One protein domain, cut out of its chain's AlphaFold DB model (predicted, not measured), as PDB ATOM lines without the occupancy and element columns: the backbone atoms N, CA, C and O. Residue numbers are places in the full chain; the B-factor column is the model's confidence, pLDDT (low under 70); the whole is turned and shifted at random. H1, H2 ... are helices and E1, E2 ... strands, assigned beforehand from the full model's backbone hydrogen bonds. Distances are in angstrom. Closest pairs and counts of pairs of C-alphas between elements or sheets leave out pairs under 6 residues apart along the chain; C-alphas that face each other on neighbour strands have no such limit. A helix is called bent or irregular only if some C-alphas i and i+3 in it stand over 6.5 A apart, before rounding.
ATOM      1  N   LEU A   6     153.305 118.149 153.921       59.56
ATOM      2  CA  LEU A   6     152.385 119.285 153.869       59.56
ATOM      3  C   LEU A   6     152.805 120.225 152.737       59.56
ATOM      4  O   LEU A   6     153.952 120.665 152.680       59.56
ATOM      5  N   SER A   7     151.879 120.519 151.822       59.00
ATOM      6  CA  SER A   7     152.098 121.494 150.753       59.00
ATOM      7  C   SER A   7     151.531 122.843 151.185       59.00
ATOM      8  O   SER A   7     150.330 122.961 151.417       59.00
ATOM      9  N   LEU A   8     152.397 123.847 151.321       58.00
ATOM     10  CA  LEU A   8     152.027 125.213 151.684       58.00
ATOM     11  C   LEU A   8     152.159 126.115 150.453       58.00
ATOM     12  O   LEU A   8     153.095 125.979 149.661       58.00
ATOM     13  N   ARG A   9     151.229 127.054 150.280       57.84
ATOM     14  CA  ARG A   9     151.200 128.007 149.163       57.84
ATOM     15  C   ARG A   9     151.664 129.384 149.626       57.84
ATOM     16  O   ARG A   9     151.279 129.855 150.688       57.84
ATOM     17  N   TYR A  10     152.484 130.083 148.851       47.28
ATOM     18  CA  TYR A  10     152.842 131.470 149.165       47.28
ATOM     19  C   TYR A  10     151.850 132.442 148.515       47.28
ATOM     20  O   TYR A  10     151.618 132.383 147.310       47.28
ATOM     21  N   ALA A  11     151.304 133.392 149.279       48.31
ATOM     22  CA  ALA A  11     150.294 134.333 148.774       48.31
ATOM     23  C   ALA A  11     150.861 135.422 147.834       48.31
ATOM     24  O   ALA A  11     150.126 136.065 147.085       48.31
ATOM     25  N   HIS A  12     152.177 135.667 147.881       41.06
ATOM     26  CA  HIS A  12     152.822 136.798 147.196       41.06
ATOM     27  C   HIS A  12     153.386 136.460 145.801       41.06
ATOM     28  O   HIS A  12     153.662 137.357 145.004       41.06
ATOM     29  N   ALA A  13     153.548 135.179 145.475       41.97
ATOM     30  CA  ALA A  13     153.982 134.726 144.160       41.97
ATOM     31  C   ALA A  13     152.994 133.664 143.712       41.97
ATOM     32  O   ALA A  13     152.851 132.642 144.372       41.97
ATOM     33  N   ARG A  14     152.303 133.927 142.606       44.41
ATOM     34  CA  ARG A  14     151.094 133.220 142.170       44.41
ATOM     35  C   ARG A  14     151.229 131.695 141.992       44.41
ATOM     36  O   ARG A  14     150.219 131.086 141.684       44.41
ATOM     37  N   GLU A  15     152.406 131.089 142.195       49.69
ATOM     38  CA  GLU A  15     152.668 129.640 142.101       49.69
ATOM     39  C   GLU A  15     153.868 129.147 142.955       49.69
ATOM     40  O   GLU A  15     154.482 128.133 142.629       49.69
ATOM     41  N   ALA A  16     154.267 129.838 144.033       57.31
ATOM     42  CA  ALA A  16     155.351 129.328 144.886       57.31
ATOM     43  C   ALA A  16     154.789 128.381 145.957       57.31
ATOM     44  O   ALA A  16     154.267 128.824 146.979       57.31
ATOM     45  N   TYR A  17     154.883 127.078 145.705       61.81
ATOM     46  CA  TYR A  17     154.650 126.049 146.715       61.81
ATOM     47  C   TYR A  17     155.946 125.815 147.479       61.81
ATOM     48  O   TYR A  17     157.010 125.693 146.870       61.81
ATOM     49  N   PHE A  18     155.862 125.710 148.798       67.44
ATOM     50  CA  PHE A  18     156.935 125.118 149.579       67.44
ATOM     51  C   PHE A  18     156.379 123.945 150.366       67.44
ATOM     52  O   PHE A  18     155.259 123.964 150.877       67.44
ATOM     53  N   THR A  19     157.163 122.881 150.380       72.44
ATOM     54  CA  THR A  19     156.812 121.649 151.061       72.44
ATOM     55  C   THR A  19     157.492 121.650 152.411       72.44
ATOM     56  O   THR A  19     158.705 121.839 152.468       72.44
ATOM     57  N   VAL A  20     156.721 121.409 153.467       78.19
ATOM     58  CA  VAL A  20     157.263 121.151 154.802       78.19
ATOM     59  C   VAL A  20     157.162 119.655 155.061       78.19
ATOM     60  O   VAL A  20     156.086 119.055 154.926       78.19
ATOM     61  N   TYR A  21     158.297 119.042 155.374       78.62
ATOM     62  CA  TYR A  21     158.408 117.610 155.605       78.62
ATOM     63  C   TYR A  21     158.313 117.291 157.089       78.62
ATOM     64  O   TYR A  21     158.712 118.071 157.951       78.62
ATOM     65  N   GLU A  22     157.804 116.102 157.396       74.44
ATOM     66  CA  GLU A  22     157.865 115.555 158.745       74.44
ATOM     67  C   GLU A  22     159.330 115.479 159.220       74.44
ATOM     68  O   GLU A  22     160.145 114.758 158.642       74.44
ATOM     69  N   GLY A  23     159.658 116.247 160.263       78.62
ATOM     70  CA  GLY A  23     161.020 116.413 160.784       78.62
ATOM     71  C   GLY A  23     161.578 117.832 160.642       78.62
ATOM     72  O   GLY A  23     162.528 118.165 161.351       78.62
ATOM     73  N   ASP A  24     160.970 118.669 159.800       84.31
ATOM     74  CA  ASP A  24     161.304 120.092 159.715       84.31
ATOM     75  C   ASP A  24     160.800 120.835 160.961       84.31
ATOM     76  O   ASP A  24     159.734 120.521 161.503       84.31
ATOM     77  N   GLU A  25     161.538 121.862 161.398       84.12
ATOM     78  CA  GLU A  25     161.180 122.670 162.578       84.12
ATOM     79  C   GLU A  25     159.784 123.308 162.444       84.12
ATOM     80  O   GLU A  25     159.039 123.403 163.421       84.12
ATOM     81  N   ASP A  26     159.387 123.652 161.216       81.00
ATOM     82  CA  ASP A  26     158.112 124.302 160.906       81.00
ATOM     83  C   ASP A  26     156.930 123.324 160.766       81.00
ATOM     84  O   ASP A  26     155.771 123.753 160.723       81.00
ATOM     85  N   PHE A  27     157.183 122.008 160.715       84.25
ATOM     86  CA  PHE A  27     156.151 121.005 160.425       84.25
ATOM     87  C   PHE A  27     155.018 121.038 161.444       84.25
ATOM     88  O   PHE A  27     153.846 121.071 161.073       84.25
ATOM     89  N   GLN A  28     155.354 121.068 162.735       85.44
ATOM     90  CA  GLN A  28     154.343 121.040 163.789       85.44
ATOM     91  C   GLN A  28     153.478 122.307 163.776       85.44
ATOM     92  O   GLN A  28     152.275 122.231 164.019       85.44
ATOM     93  N   GLY A  29     154.074 123.465 163.473       84.69
ATOM     94  CA  GLY A  29     153.348 124.728 163.347       84.69
ATOM     95  C   GLY A  29     152.360 124.697 162.183       84.69
ATOM     96  O   GLY A  29     151.187 125.022 162.366       84.69
ATOM     97  N   ALA A  30     152.808 124.232 161.015       84.69
ATOM     98  CA  ALA A  30     151.955 124.069 159.844       84.69
ATOM     99  C   ALA A  30     150.834 123.045 160.077       84.69
ATOM    100  O   ALA A  30     149.675 123.330 159.784       84.69
ATOM    101  N   ALA A  31     151.155 121.893 160.671       86.44
ATOM    102  CA  ALA A  31     150.182 120.855 160.996       86.44
ATOM    103  C   ALA A  31     149.100 121.358 161.966       86.44
ATOM    104  O   ALA A  31     147.924 121.055 161.787       86.44
ATOM    105  N   ASN A  32     149.482 122.157 162.968       86.19
ATOM    106  CA  ASN A  32     148.546 122.712 163.947       86.19
ATOM    107  C   ASN A  32     147.637 123.806 163.363       86.19
ATOM    108  O   ASN A  32     146.522 123.985 163.852       86.19
ATOM    109  N   ALA A  33     148.113 124.547 162.359       86.62
ATOM    110  CA  ALA A  33     147.359 125.627 161.723       86.62
ATOM    111  C   ALA A  33     146.397 125.134 160.628       86.62
ATOM    112  O   ALA A  33     145.503 125.877 160.217       86.62
ATOM    113  N   MET A  34     146.586 123.910 160.128       88.38
ATOM    114  CA  MET A  34     145.858 123.388 158.974       88.38
ATOM    115  C   MET A  34     144.458 122.913 159.359       88.38
ATOM    116  O   MET A  34     144.287 122.111 160.278       88.38
ATOM    117  N   ALA A  35     143.458 123.388 158.624       89.50
ATOM    118  CA  ALA A  35     142.103 122.865 158.674       89.50
ATOM    119  C   ALA A  35     141.869 121.821 157.572       89.50
ATOM    120  O   ALA A  35     142.483 121.872 156.504       89.50
ATOM    121  N   ASP A  36     140.940 120.903 157.828       85.44
ATOM    122  CA  ASP A  36     140.464 119.966 156.812       85.44
ATOM    123  C   ASP A  36     139.816 120.731 155.641       85.44
ATOM    124  O   ASP A  36     139.242 121.804 155.830       85.44
ATOM    125  N   ASP A  37     139.911 120.179 154.426       85.12
ATOM    126  CA  ASP A  37     139.390 120.770 153.177       85.12
ATOM    127  C   ASP A  37     139.963 122.158 152.801       85.12
ATOM    128  O   ASP A  37     139.451 122.834 151.896       85.12
ATOM    129  N   CYS A  38     141.060 122.569 153.442       88.25
ATOM    130  CA  CYS A  38     141.775 123.806 153.155       88.25
ATOM    131  C   CYS A  38     143.180 123.563 152.592       88.25
ATOM    132  O   CYS A  38     143.872 122.613 152.947       88.25
ATOM    133  N   ASP A  39     143.621 124.485 151.739       87.69
ATOM    134  CA  ASP A  39     145.035 124.712 151.461       87.69
ATOM    135  C   ASP A  39     145.587 125.700 152.506       87.69
ATOM    136  O   ASP A  39     144.918 126.683 152.845       87.69
ATOM    137  N   ILE A  40     146.824 125.501 152.977       87.69
ATOM    138  CA  ILE A  40     147.529 126.536 153.747       87.69
ATOM    139  C   ILE A  40     148.234 127.504 152.806       87.69
ATOM    140  O   ILE A  40     148.954 127.108 151.890       87.69
ATOM    141  N   TYR A  41     148.081 128.783 153.115       89.25
ATOM    142  CA  TYR A  41     148.784 129.904 152.530       89.25
ATOM    143  C   TYR A  41     149.728 130.544 153.555       89.25
ATOM    144  O   TYR A  41     149.484 130.480 154.756       89.25
ATOM    145  N   CYS A  42     150.793 131.200 153.094       87.00
ATOM    146  CA  CYS A  42     151.699 131.994 153.923       87.00
ATOM    147  C   CYS A  42     151.772 133.439 153.409       87.00
ATOM    148  O   CYS A  42     152.050 133.678 152.227       87.00
ATOM    149  N   HIS A  43     151.549 134.406 154.302       88.38
ATOM    150  CA  HIS A  43     151.755 135.835 154.047       88.38
ATOM    151  C   HIS A  43     152.524 136.440 155.222       88.38
ATOM    152  O   HIS A  43     152.109 136.314 156.368       88.38
ATOM    153  N   HIS A  44     153.676 137.057 154.946       87.38
ATOM    154  CA  HIS A  44     154.568 137.644 155.962       87.38
ATOM    155  C   HIS A  44     154.921 136.683 157.124       87.38
ATOM    156  O   HIS A  44     155.037 137.103 158.272       87.38
ATOM    157  N   GLY A  45     155.087 135.389 156.828       84.44
ATOM    158  CA  GLY A  45     155.404 134.365 157.832       84.44
ATOM    159  C   GLY A  45     154.208 133.881 158.658       84.44
ATOM    160  O   GLY A  45     154.375 133.000 159.494       84.44
ATOM    161  N   VAL A  46     153.006 134.413 158.423       88.00
ATOM    162  CA  VAL A  46     151.770 133.945 159.058       88.00
ATOM    163  C   VAL A  46     151.062 132.967 158.130       88.00
ATOM    164  O   VAL A  46     150.785 133.286 156.969       88.00
ATOM    165  N   LEU A  47     150.766 131.780 158.659       90.25
ATOM    166  CA  LEU A  47     150.000 130.753 157.963       90.25
ATOM    167  C   LEU A  47     148.499 131.039 158.080       90.25
ATOM    168  O   LEU A  47     148.013 131.383 159.158       90.25
ATOM    169  N   TYR A  48     147.766 130.883 156.982       92.31
ATOM    170  CA  TYR A  48     146.313 131.009 156.961       92.31
ATOM    171  C   TYR A  48     145.677 130.016 155.988       92.31
ATOM    172  O   TYR A  48     146.283 129.618 155.002       92.31
ATOM    173  N   ASN A  49     144.445 129.614 156.265       93.31
ATOM    174  CA  ASN A  49     143.698 128.633 155.493       93.31
ATOM    175  C   ASN A  49     142.909 129.309 154.367       93.31
ATOM    176  O   ASN A  49     142.344 130.387 154.554       93.31
ATOM    177  N   MET A  50     142.831 128.649 153.218       92.50
ATOM    178  CA  MET A  50     141.921 128.983 152.123       92.50
ATOM    179  C   MET A  50     141.181 127.717 151.694       92.50
ATOM    180  O   MET A  50     141.765 126.636 151.763       92.50
ATOM    181  N   PRO A  51     139.921 127.788 151.237       91.06
ATOM    182  CA  PRO A  51     139.208 126.590 150.806       91.06
ATOM    183  C   PRO A  51     139.925 125.932 149.620       91.06
ATOM    184  O   PRO A  51     140.179 126.595 148.617       91.06
ATOM    185  N   GLY A  52     140.232 124.637 149.727       82.88
ATOM    186  CA  GLY A  52     140.939 123.891 148.676       82.88
ATOM    187  C   GLY A  52     140.031 123.416 147.535       82.88
ATOM    188  O   GLY A  52     140.502 122.942 146.500       82.88
ATOM    189  N   ARG A  53     138.706 123.529 147.706       76.50
ATOM    190  CA  ARG A  53     137.724 123.203 146.662       76.50
ATOM    191  C   ARG A  53     137.722 124.265 145.564       76.50
ATOM    192  O   ARG A  53     137.834 125.456 145.832       76.50
ATOM    193  N   VAL A  54     137.513 123.821 144.325       67.75
ATOM    194  CA  VAL A  54     137.249 124.713 143.191       67.75
ATOM    195  C   VAL A  54     135.804 125.209 143.304       67.75
ATOM    196  O   VAL A  54     134.879 124.402 143.332       67.75
ATOM    197  N   ASP A  55     135.630 126.525 143.392       75.81
ATOM    198  CA  ASP A  55     134.346 127.241 143.441       75.81
ATOM    199  C   ASP A  55     133.388 126.865 144.594       75.81
ATOM    200  O   ASP A  55     132.217 126.539 144.354       75.81
ATOM    201  N   PRO A  56     133.822 126.942 145.871       83.94
ATOM    202  CA  PRO A  56     132.874 126.943 146.981       83.94
ATOM    203  C   PRO A  56     131.874 128.096 146.814       83.94
ATOM    204  O   PRO A  56     132.162 129.101 146.165       83.94
ATOM    205  N   LYS A  57     130.677 127.952 147.387       88.31
ATOM    206  CA  LYS A  57     129.653 129.005 147.365       88.31
ATOM    207  C   LYS A  57     129.638 129.763 148.692       88.31
ATOM    208  O   LYS A  57     129.898 129.145 149.724       88.31
ATOM    209  N   PRO A  58     129.294 131.063 148.678       89.75
ATOM    210  CA  PRO A  58     129.064 131.808 149.908       89.75
ATOM    211  C   PRO A  58     127.908 131.199 150.729       89.75
ATOM    212  O   PRO A  58     127.044 130.519 150.158       89.75
ATOM    213  N   PRO A  59     127.845 131.476 152.044       92.56
ATOM    214  CA  PRO A  59     128.706 132.411 152.776       92.56
ATOM    215  C   PRO A  59     130.107 131.857 153.066       92.56
ATOM    216  O   PRO A  59     130.315 130.642 153.122       92.56
ATOM    217  N   TYR A  60     131.060 132.767 153.267       93.69
ATOM    218  CA  TYR A  60     132.402 132.444 153.744       93.69
ATOM    219  C   TYR A  60     132.648 133.061 155.112       93.69
ATOM    220  O   TYR A  60     132.163 134.150 155.408       93.69
ATOM    221  N   PHE A  61     133.466 132.396 155.916       93.50
ATOM    222  CA  PHE A  61     133.808 132.814 157.266       93.50
ATOM    223  C   PHE A  61     135.290 133.157 157.323       93.50
ATOM    224  O   PHE A  61     136.149 132.308 157.105       93.50
ATOM    225  N   CYS A  62     135.588 134.422 157.587       93.50
ATOM    226  CA  CYS A  62     136.936 134.949 157.720       93.50
ATOM    227  C   CYS A  62     137.320 134.979 159.195       93.50
ATOM    228  O   CYS A  62     136.674 135.675 159.974       93.50
ATOM    229  N   VAL A  63     138.367 134.253 159.576       92.88
ATOM    230  CA  VAL A  63     138.911 134.193 160.935       92.88
ATOM    231  C   VAL A  63     140.285 134.841 160.937       92.88
ATOM    232  O   VAL A  63     141.184 134.413 160.216       92.88
ATOM    233  N   ILE A  64     140.468 135.857 161.777       90.69
ATOM    234  CA  ILE A  64     141.749 136.577 161.881       90.69
ATOM    235  C   ILE A  64     142.490 136.293 163.189       90.69
ATOM    236  O   ILE A  64     143.694 136.502 163.273       90.69
ATOM    237  N   ARG A  65     141.802 135.788 164.217       87.06
ATOM    238  CA  ARG A  65     142.413 135.426 165.502       87.06
ATOM    239  C   ARG A  65     141.905 134.066 165.926       87.06
ATOM    240  O   ARG A  65     140.737 133.976 166.279       87.06
ATOM    241  N   SER A  66     142.738 133.037 165.816       85.25
ATOM    242  CA  SER A  66     142.468 131.638 166.180       85.25
ATOM    243  C   SER A  66     143.722 130.799 165.903       85.25
ATOM    244  O   SER A  66     144.623 131.262 165.208       85.25
ATOM    245  N   CYS A  67     143.755 129.543 166.347       84.19
ATOM    246  CA  CYS A  67     144.637 128.535 165.757       84.19
ATOM    247  C   CYS A  67     144.339 128.275 164.264       84.19
ATOM    248  O   CYS A  67     145.234 127.865 163.534       84.19
ATOM    249  N   TYR A  68     143.125 128.594 163.796       89.69
ATOM    250  CA  TYR A  68     142.706 128.486 162.396       89.69
ATOM    251  C   TYR A  68     142.465 129.867 161.772       89.69
ATOM    252  O   TYR A  68     141.327 130.275 161.550       89.69
ATOM    253  N   ILE A  69     143.534 130.620 161.504       93.12
ATOM    254  CA  ILE A  69     143.445 131.863 160.717       93.12
ATOM    255  C   ILE A  69     143.107 131.487 159.271       93.12
ATOM    256  O   ILE A  69     143.650 130.506 158.763       93.12
ATOM    257  N   GLY A  70     142.235 132.235 158.595       94.69
ATOM    258  CA  GLY A  70     141.923 131.988 157.187       94.69
ATOM    259  C   GLY A  70     140.488 132.284 156.780       94.69
ATOM    260  O   GLY A  70     139.727 132.915 157.510       94.69
ATOM    261  N   VAL A  71     140.138 131.819 155.584       94.94
ATOM    262  CA  VAL A  71     138.794 131.878 155.014       94.94
ATOM    263  C   VAL A  71     138.256 130.461 154.885       94.94
ATOM    264  O   VAL A  71     138.916 129.587 154.329       94.94
ATOM    265  N   PHE A  72     137.034 130.244 155.357       93.88
ATOM    266  CA  PHE A  72     136.374 128.944 155.343       93.88
ATOM    267  C   PHE A  72     135.064 129.036 154.569       93.88
ATOM    268  O   PHE A  72     134.268 129.948 154.783       93.88
ATOM    269  N   ALA A  73     134.828 128.090 153.663       92.44
ATOM    270  CA  ALA A  73     133.498 127.880 153.098       92.44
ATOM    271  C   ALA A  73     132.575 127.269 154.161       92.44
ATOM    272  O   ALA A  73     133.064 126.658 155.108       92.44
ATOM    273  N   LEU A  74     131.257 127.383 153.984       87.25
ATOM    274  CA  LEU A  74     130.270 126.865 154.941       87.25
ATOM    275  C   LEU A  74     130.527 125.406 155.367       87.25
ATOM    276  O   LEU A  74     130.513 125.108 156.553       87.25
ATOM    277  N   GLU A  75     130.843 124.519 154.425       83.19
ATOM    278  CA  GLU A  75     131.118 123.103 154.725       83.19
ATOM    279  C   GLU A  75     132.374 122.909 155.597       83.19
ATOM    280  O   GLU A  75     132.374 122.092 156.511       83.19
ATOM    281  N   GLY A  76     133.439 123.684 155.352       83.12
ATOM    282  CA  GLY A  76     134.645 123.667 156.192       83.12
ATOM    283  C   GLY A  76     134.435 124.386 157.529       83.12
ATOM    284  O   GLY A  76     135.071 124.072 158.533       83.12
ATOM    285  N   TRP A  77     133.502 125.336 157.576       87.06
ATOM    286  CA  TRP A  77     133.148 126.045 158.797       87.06
ATOM    287  C   TRP A  77     132.460 125.145 159.822       87.06
ATOM    288  O   TRP A  77     132.672 125.337 161.015       87.06
ATOM    289  N   ASP A  78     131.712 124.124 159.407       85.38
ATOM    290  CA  ASP A  78     131.072 123.192 160.345       85.38
ATOM    291  C   ASP A  78     132.092 122.461 161.241       85.38
ATOM    292  O   ASP A  78     131.799 122.146 162.399       85.38
ATOM    293  N   SER A  79     133.314 122.233 160.745       84.19
ATOM    294  CA  SER A  79     134.397 121.599 161.509       84.19
ATOM    295  C   SER A  79     135.260 122.605 162.287       84.19
ATOM    296  O   SER A  79     135.723 122.307 163.395       84.19
ATOM    297  N   VAL A  80     135.471 123.801 161.732       85.38
ATOM    298  CA  VAL A  80     136.343 124.849 162.294       85.38
ATOM    299  C   VAL A  80     135.604 125.744 163.290       85.38
ATOM    300  O   VAL A  80     136.131 126.058 164.358       85.38
ATOM    301  N   GLY A  81     134.366 126.117 162.984       84.94
ATOM    302  CA  GLY A  81     133.531 127.052 163.736       84.94
ATOM    303  C   GLY A  81     133.413 126.724 165.226       84.94
ATOM    304  O   GLY A  81     133.704 127.602 166.039       84.94
ATOM    305  N   PRO A  82     133.092 125.478 165.628       85.94
ATOM    306  CA  PRO A  82     133.044 125.102 167.043       85.94
ATOM    307  C   PRO A  82     134.385 125.285 167.773       85.94
ATOM    308  O   PRO A  82     134.405 125.658 168.946       85.94
ATOM    309  N   LYS A  83     135.513 125.056 167.083       83.12
ATOM    310  CA  LYS A  83     136.866 125.214 167.645       83.12
ATOM    311  C   LYS A  83     137.240 126.686 167.789       83.12
ATOM    312  O   LYS A  83     137.851 127.060 168.783       83.12
ATOM    313  N   VAL A  84     136.838 127.521 166.831       81.44
ATOM    314  CA  VAL A  84     137.010 128.978 166.893       81.44
ATOM    315  C   VAL A  84     136.155 129.555 168.024       81.44
ATOM    316  O   VAL A  84     136.673 130.219 168.911       81.44
ATOM    317  N   GLN A  85     134.860 129.237 168.068       79.94
ATOM    318  CA  GLN A  85     133.932 129.765 169.077       79.94
ATOM    319  C   GLN A  85     134.268 129.332 170.514       79.94
ATOM    320  O   GLN A  85     133.917 130.032 171.462       79.94
ATOM    321  N   GLY A  86     134.958 128.201 170.688       72.56
ATOM    322  CA  GLY A  86     135.412 127.716 171.993       72.56
ATOM    323  C   GLY A  86     136.591 128.490 172.597       72.56
ATOM    324  O   GLY A  86     136.905 128.283 173.770       72.56
ATOM    325  N   VAL A  87     137.246 129.374 171.834       72.06
ATOM    326  CA  VAL A  87     138.423 130.135 172.281       72.06
ATOM    327  C   VAL A  87     138.042 131.590 172.551       72.06
ATOM    328  O   VAL A  87     137.547 132.291 171.670       72.06
ATOM    329  N   ASN A  88     138.305 132.070 173.771       64.81
ATOM    330  CA  ASN A  88     138.102 133.477 174.130       64.81
ATOM    331  C   ASN A  88     138.922 134.398 173.207       64.81
ATOM    332  O   ASN A  88     140.091 134.131 172.943       64.81
ATOM    333  N   CYS A  89     138.326 135.517 172.780       62.62
ATOM    334  CA  CYS A  89     138.942 136.543 171.917       62.62
ATOM    335  C   CYS A  89     139.112 136.176 170.428       62.62
ATOM    336  O   CYS A  89     139.822 136.895 169.713       62.62
ATOM    337  N   THR A  90     138.460 135.119 169.943       72.38
ATOM    338  CA  THR A  90     138.324 134.867 168.501       72.38
ATOM    339  C   THR A  90     137.344 135.846 167.859       72.38
ATOM    340  O   THR A  90     136.321 136.219 168.434       72.38
ATOM    341  N   TYR A  91     137.672 136.270 166.640       74.06
ATOM    342  CA  TYR A  91     136.825 137.132 165.820       74.06
ATOM    343  C   TYR A  91     136.701 136.513 164.438       74.06
ATOM    344  O   TYR A  91     137.719 136.236 163.792       74.06
ATOM    345  N   TYR A  92     135.457 136.323 164.001       87.50
ATOM    346  CA  TYR A  92     135.156 135.929 162.638       87.50
ATOM    347  C   TYR A  92     134.129 136.860 161.993       87.50
ATOM    348  O   TYR A  92     133.295 137.457 162.675       87.50
ATOM    349  N   PHE A  93     134.210 136.974 160.671       89.50
ATOM    350  CA  PHE A  93     133.321 137.784 159.844       89.50
ATOM    351  C   PHE A  93     132.728 136.918 158.744       89.50
ATOM    352  O   PHE A  93     133.446 136.149 158.109       89.50
ATOM    353  N   GLU A  94     131.435 137.070 158.496       93.38
ATOM    354  CA  GLU A  94     130.804 136.493 157.316       93.38
ATOM    355  C   GLU A  94     131.022 137.422 156.113       93.38
ATOM    356  O   GLU A  94     130.829 138.635 156.220       93.38
ATOM    357  N   VAL A  95     131.448 136.866 154.980       93.50
ATOM    358  CA  VAL A  95     131.681 137.594 153.726       93.50
ATOM    359  C   VAL A  95     131.071 136.846 152.540       93.50
ATOM    360  O   VAL A  95     130.838 135.637 152.587       93.50
ATOM    361  N   ASP A  96     130.820 137.571 151.453       94.19
ATOM    362  CA  ASP A  96     130.130 137.075 150.254       94.19
ATOM    363  C   ASP A  96     131.069 136.541 149.159       94.19
ATOM    364  O   ASP A  96     130.620 135.921 148.194       94.19
ATOM    365  N   SER A  97     132.377 136.761 149.301       93.19
ATOM    366  CA  SER A  97     133.392 136.413 148.308       93.19
ATOM    367  C   SER A  97     134.713 136.000 148.960       93.19
ATOM    368  O   SER A  97     135.157 136.597 149.945       93.19
ATOM    369  N   LEU A  98     135.376 134.996 148.369       91.88
ATOM    370  CA  LEU A  98     136.704 134.538 148.798       91.88
ATOM    371  C   LEU A  98     137.749 135.648 148.710       91.88
ATOM    372  O   LEU A  98     138.542 135.806 149.629       91.88
ATOM    373  N   GLU A  99     137.717 136.436 147.633       92.62
ATOM    374  CA  GLU A  99     138.634 137.561 147.425       92.62
ATOM    375  C   GLU A  99     138.542 138.577 148.570       92.62
ATOM    376  O   GLU A  99     139.562 139.014 149.105       92.62
ATOM    377  N   THR A 100     137.320 138.906 149.002       93.75
ATOM    378  CA  THR A 100     137.105 139.816 150.132       93.75
ATOM    379  C   THR A 100     137.617 139.207 151.433       93.75
ATOM    380  O   THR A 100     138.333 139.876 152.179       93.75
ATOM    381  N   GLY A 101     137.302 137.933 151.689       94.50
ATOM    382  CA  GLY A 101     137.793 137.215 152.864       94.50
ATOM    383  C   GLY A 101     139.320 137.190 152.933       94.50
ATOM    384  O   GLY A 101     139.899 137.559 153.954       94.50
ATOM    385  N   GLU A 102     139.979 136.832 151.832       94.00
ATOM    386  CA  GLU A 102     141.437 136.752 151.758       94.00
ATOM    387  C   GLU A 102     142.078 138.132 151.935       94.00
ATOM    388  O   GLU A 102     143.025 138.287 152.709       94.00
ATOM    389  N   ALA A 103     141.543 139.161 151.273       94.06
ATOM    390  CA  ALA A 103     142.028 140.526 151.431       94.06
ATOM    391  C   ALA A 103     141.922 141.007 152.889       94.06
ATOM    392  O   ALA A 103     142.810 141.715 153.367       94.06
ATOM    393  N   MET A 104     140.866 140.615 153.609       94.50
ATOM    394  CA  MET A 104     140.725 140.908 155.038       94.50
ATOM    395  C   MET A 104     141.786 140.194 155.877       94.50
ATOM    396  O   MET A 104     142.439 140.853 156.686       94.50
ATOM    397  N   VAL A 105     142.011 138.892 155.656       94.19
ATOM    398  CA  VAL A 105     143.052 138.125 156.365       94.19
ATOM    399  C   VAL A 105     144.430 138.743 156.132       94.19
ATOM    400  O   VAL A 105     145.147 139.042 157.085       94.19
ATOM    401  N   ARG A 106     144.788 139.019 154.875       94.06
ATOM    402  CA  ARG A 106     146.098 139.589 154.528       94.06
ATOM    403  C   ARG A 106     146.311 140.974 155.133       94.06
ATOM    404  O   ARG A 106     147.381 141.238 155.674       94.06
ATOM    405  N   ARG A 107     145.285 141.832 155.129       94.38
ATOM    406  CA  ARG A 107     145.343 143.141 155.801       94.38
ATOM    407  C   ARG A 107     145.495 143.010 157.314       94.38
ATOM    408  O   ARG A 107     146.243 143.784 157.903       94.38
ATOM    409  N   ALA A 108     144.811 142.054 157.943       92.88
ATOM    410  CA  ALA A 108     144.962 141.799 159.375       92.88
ATOM    411  C   ALA A 108     146.390 141.335 159.709       92.88
ATOM    412  O   ALA A 108     146.970 141.793 160.692       92.88
ATOM    413  N   ILE A 109     146.993 140.497 158.859       91.88
ATOM    414  CA  ILE A 109     148.403 140.092 158.974       91.88
ATOM    415  C   ILE A 109     149.331 141.308 158.860       91.88
ATOM    416  O   ILE A 109     150.177 141.522 159.723       91.88
ATOM    417  N   GLU A 110     149.151 142.148 157.840       93.69
ATOM    418  CA  GLU A 110     149.974 143.348 157.616       93.69
ATOM    419  C   GLU A 110     149.901 144.356 158.769       93.69
ATOM    420  O   GLU A 110     150.871 145.065 159.038       93.69
ATOM    421  N   ARG A 111     148.762 144.413 159.466       93.00
ATOM    422  CA  ARG A 111     148.544 145.277 160.635       93.00
ATOM    423  C   ARG A 111     149.005 144.658 161.955       93.00
ATOM    424  O   ARG A 111     148.956 145.339 162.975       93.00
ATOM    425  N   GLY A 112     149.431 143.393 161.957       90.06
ATOM    426  CA  GLY A 112     149.752 142.650 163.180       90.06
ATOM    427  C   GLY A 112     148.525 142.311 164.038       90.06
ATOM    428  O   GLY A 112     148.655 142.042 165.227       90.06
TER     429      GLY A 112
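What this domain is: This is residues 6 to 112 of the 117 residues of an uncharacterized protein of Rhizopogon vinicolor AM-OR11-026 (UniProt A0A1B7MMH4). Two small sheets, the strongly twisted E2 E1 E3 E4 and the smaller E6 E5 E7, meet at their edge strands E4 and E6, and helix H3 packs over the place where they meet, over E5 and along E4. H2 covers the other face of E6 E5 E7, and H1 packs slantwise on the first sheet, over E1. The printed part has 107 residues, with three named helices and seven named strands in the order E1 E2 H1 E3 E4 E5 E6 H2 E7 H3. The sheet E2 E1 E3 E4 is mixed, the sheet E6 E5 E7 is antiparallel throughout, and the class is mixed, helices and strands. The whole is compact and rounded, with a radius of gyration of the C-alphas of 13.0 A and spans of 34 by 30 by 28 A.

How they stand to each other: E1, residues 6 to 10, and E2, residues 17 to 21, form an antiparallel hairpin, with N 8 and O 18 within hydrogen-bond range at 2.9 A. H1, residues 27 to 33, is on their sheet at a height over the sheet of 7.8 A; it lies only just over E1, on which 3 of its C-alphas fall, and runs slantwise to the strands, at 52 degrees to E1 on the local plane. Its closest C-alphas to E2 are those of Phe 27 and Val 20, 5.7 A apart. E3, residues 38 to 43, is the parallel neighbour of E1, with N 9 and O 40 at 2.8 A. E3 and E4, residues 46 to 51, form a second hairpin, with N 41 and O 48 at 2.7 A. E5, residues 60 to 65, and E6, residues 70 to 73, form a third hairpin, with N 61 and O 72 at 2.8 A. E4 and E6 have 11 pairs of C-alphas within 8 A, the closest being those of Asn 49 and Gly 70, 4.2 A apart. H2, residues 74 to 85, is on the sheet of E6 and E5 at a height over the sheet of 9.0 A and runs along the strands, at 24 degrees to E5 on the local plane. E7, residues 91 to 95, is the antiparallel neighbour of E5, with N 62 and O 93 at 2.8 A. E6, H2 and E7 make a split strand-helix-strand unit, two strands that run the same way with E5 between them, and its crossover is right-handed. H3, residues 98 to 110, lies over E5 at a height over the sheet of 8.6 A and runs along it, at 3 degrees on the local plane; the closest C-alphas are those of Gly 101 and Cys 62, 5.4 A apart. H2 and H3 are on opposite faces of E6 E5 E7, in three layers, a sheet with helices on both faces. H3 is also on the sheet E2 E1 E3 E4, where its closest C-alphas to E4 are those of Ile 109 and Val 46, 7.0 A apart. Every O i to N i+4 pair is within hydrogen-bond range in H1 and H3, and 5 of 8 are in H2.

Where its parts are: E1 begins at C-alpha 6, (152.385, 119.285, 153.869). E3 is 15.7 A long from first to last C-alpha, E4 16.7 A and E5 15.7 A. H2 measures 14.9 A and is only just irregular, with C-alphas 79 and 82 6.7 A apart. H3 is 18.2 A long and ends at C-alpha 110, (149.974, 143.348, 157.616).

The domain as a whole: The two C-alphas farthest apart are those of Gly 23 and Asp 96, 38.6 A. The printed part has no cut and no long link; E1 to E2 and E4 to E5 are short links, the others tight. The mean pLDDT of the printed part is 82.6, and residues 6 to 18, 54 and 88 to 89 are under 70.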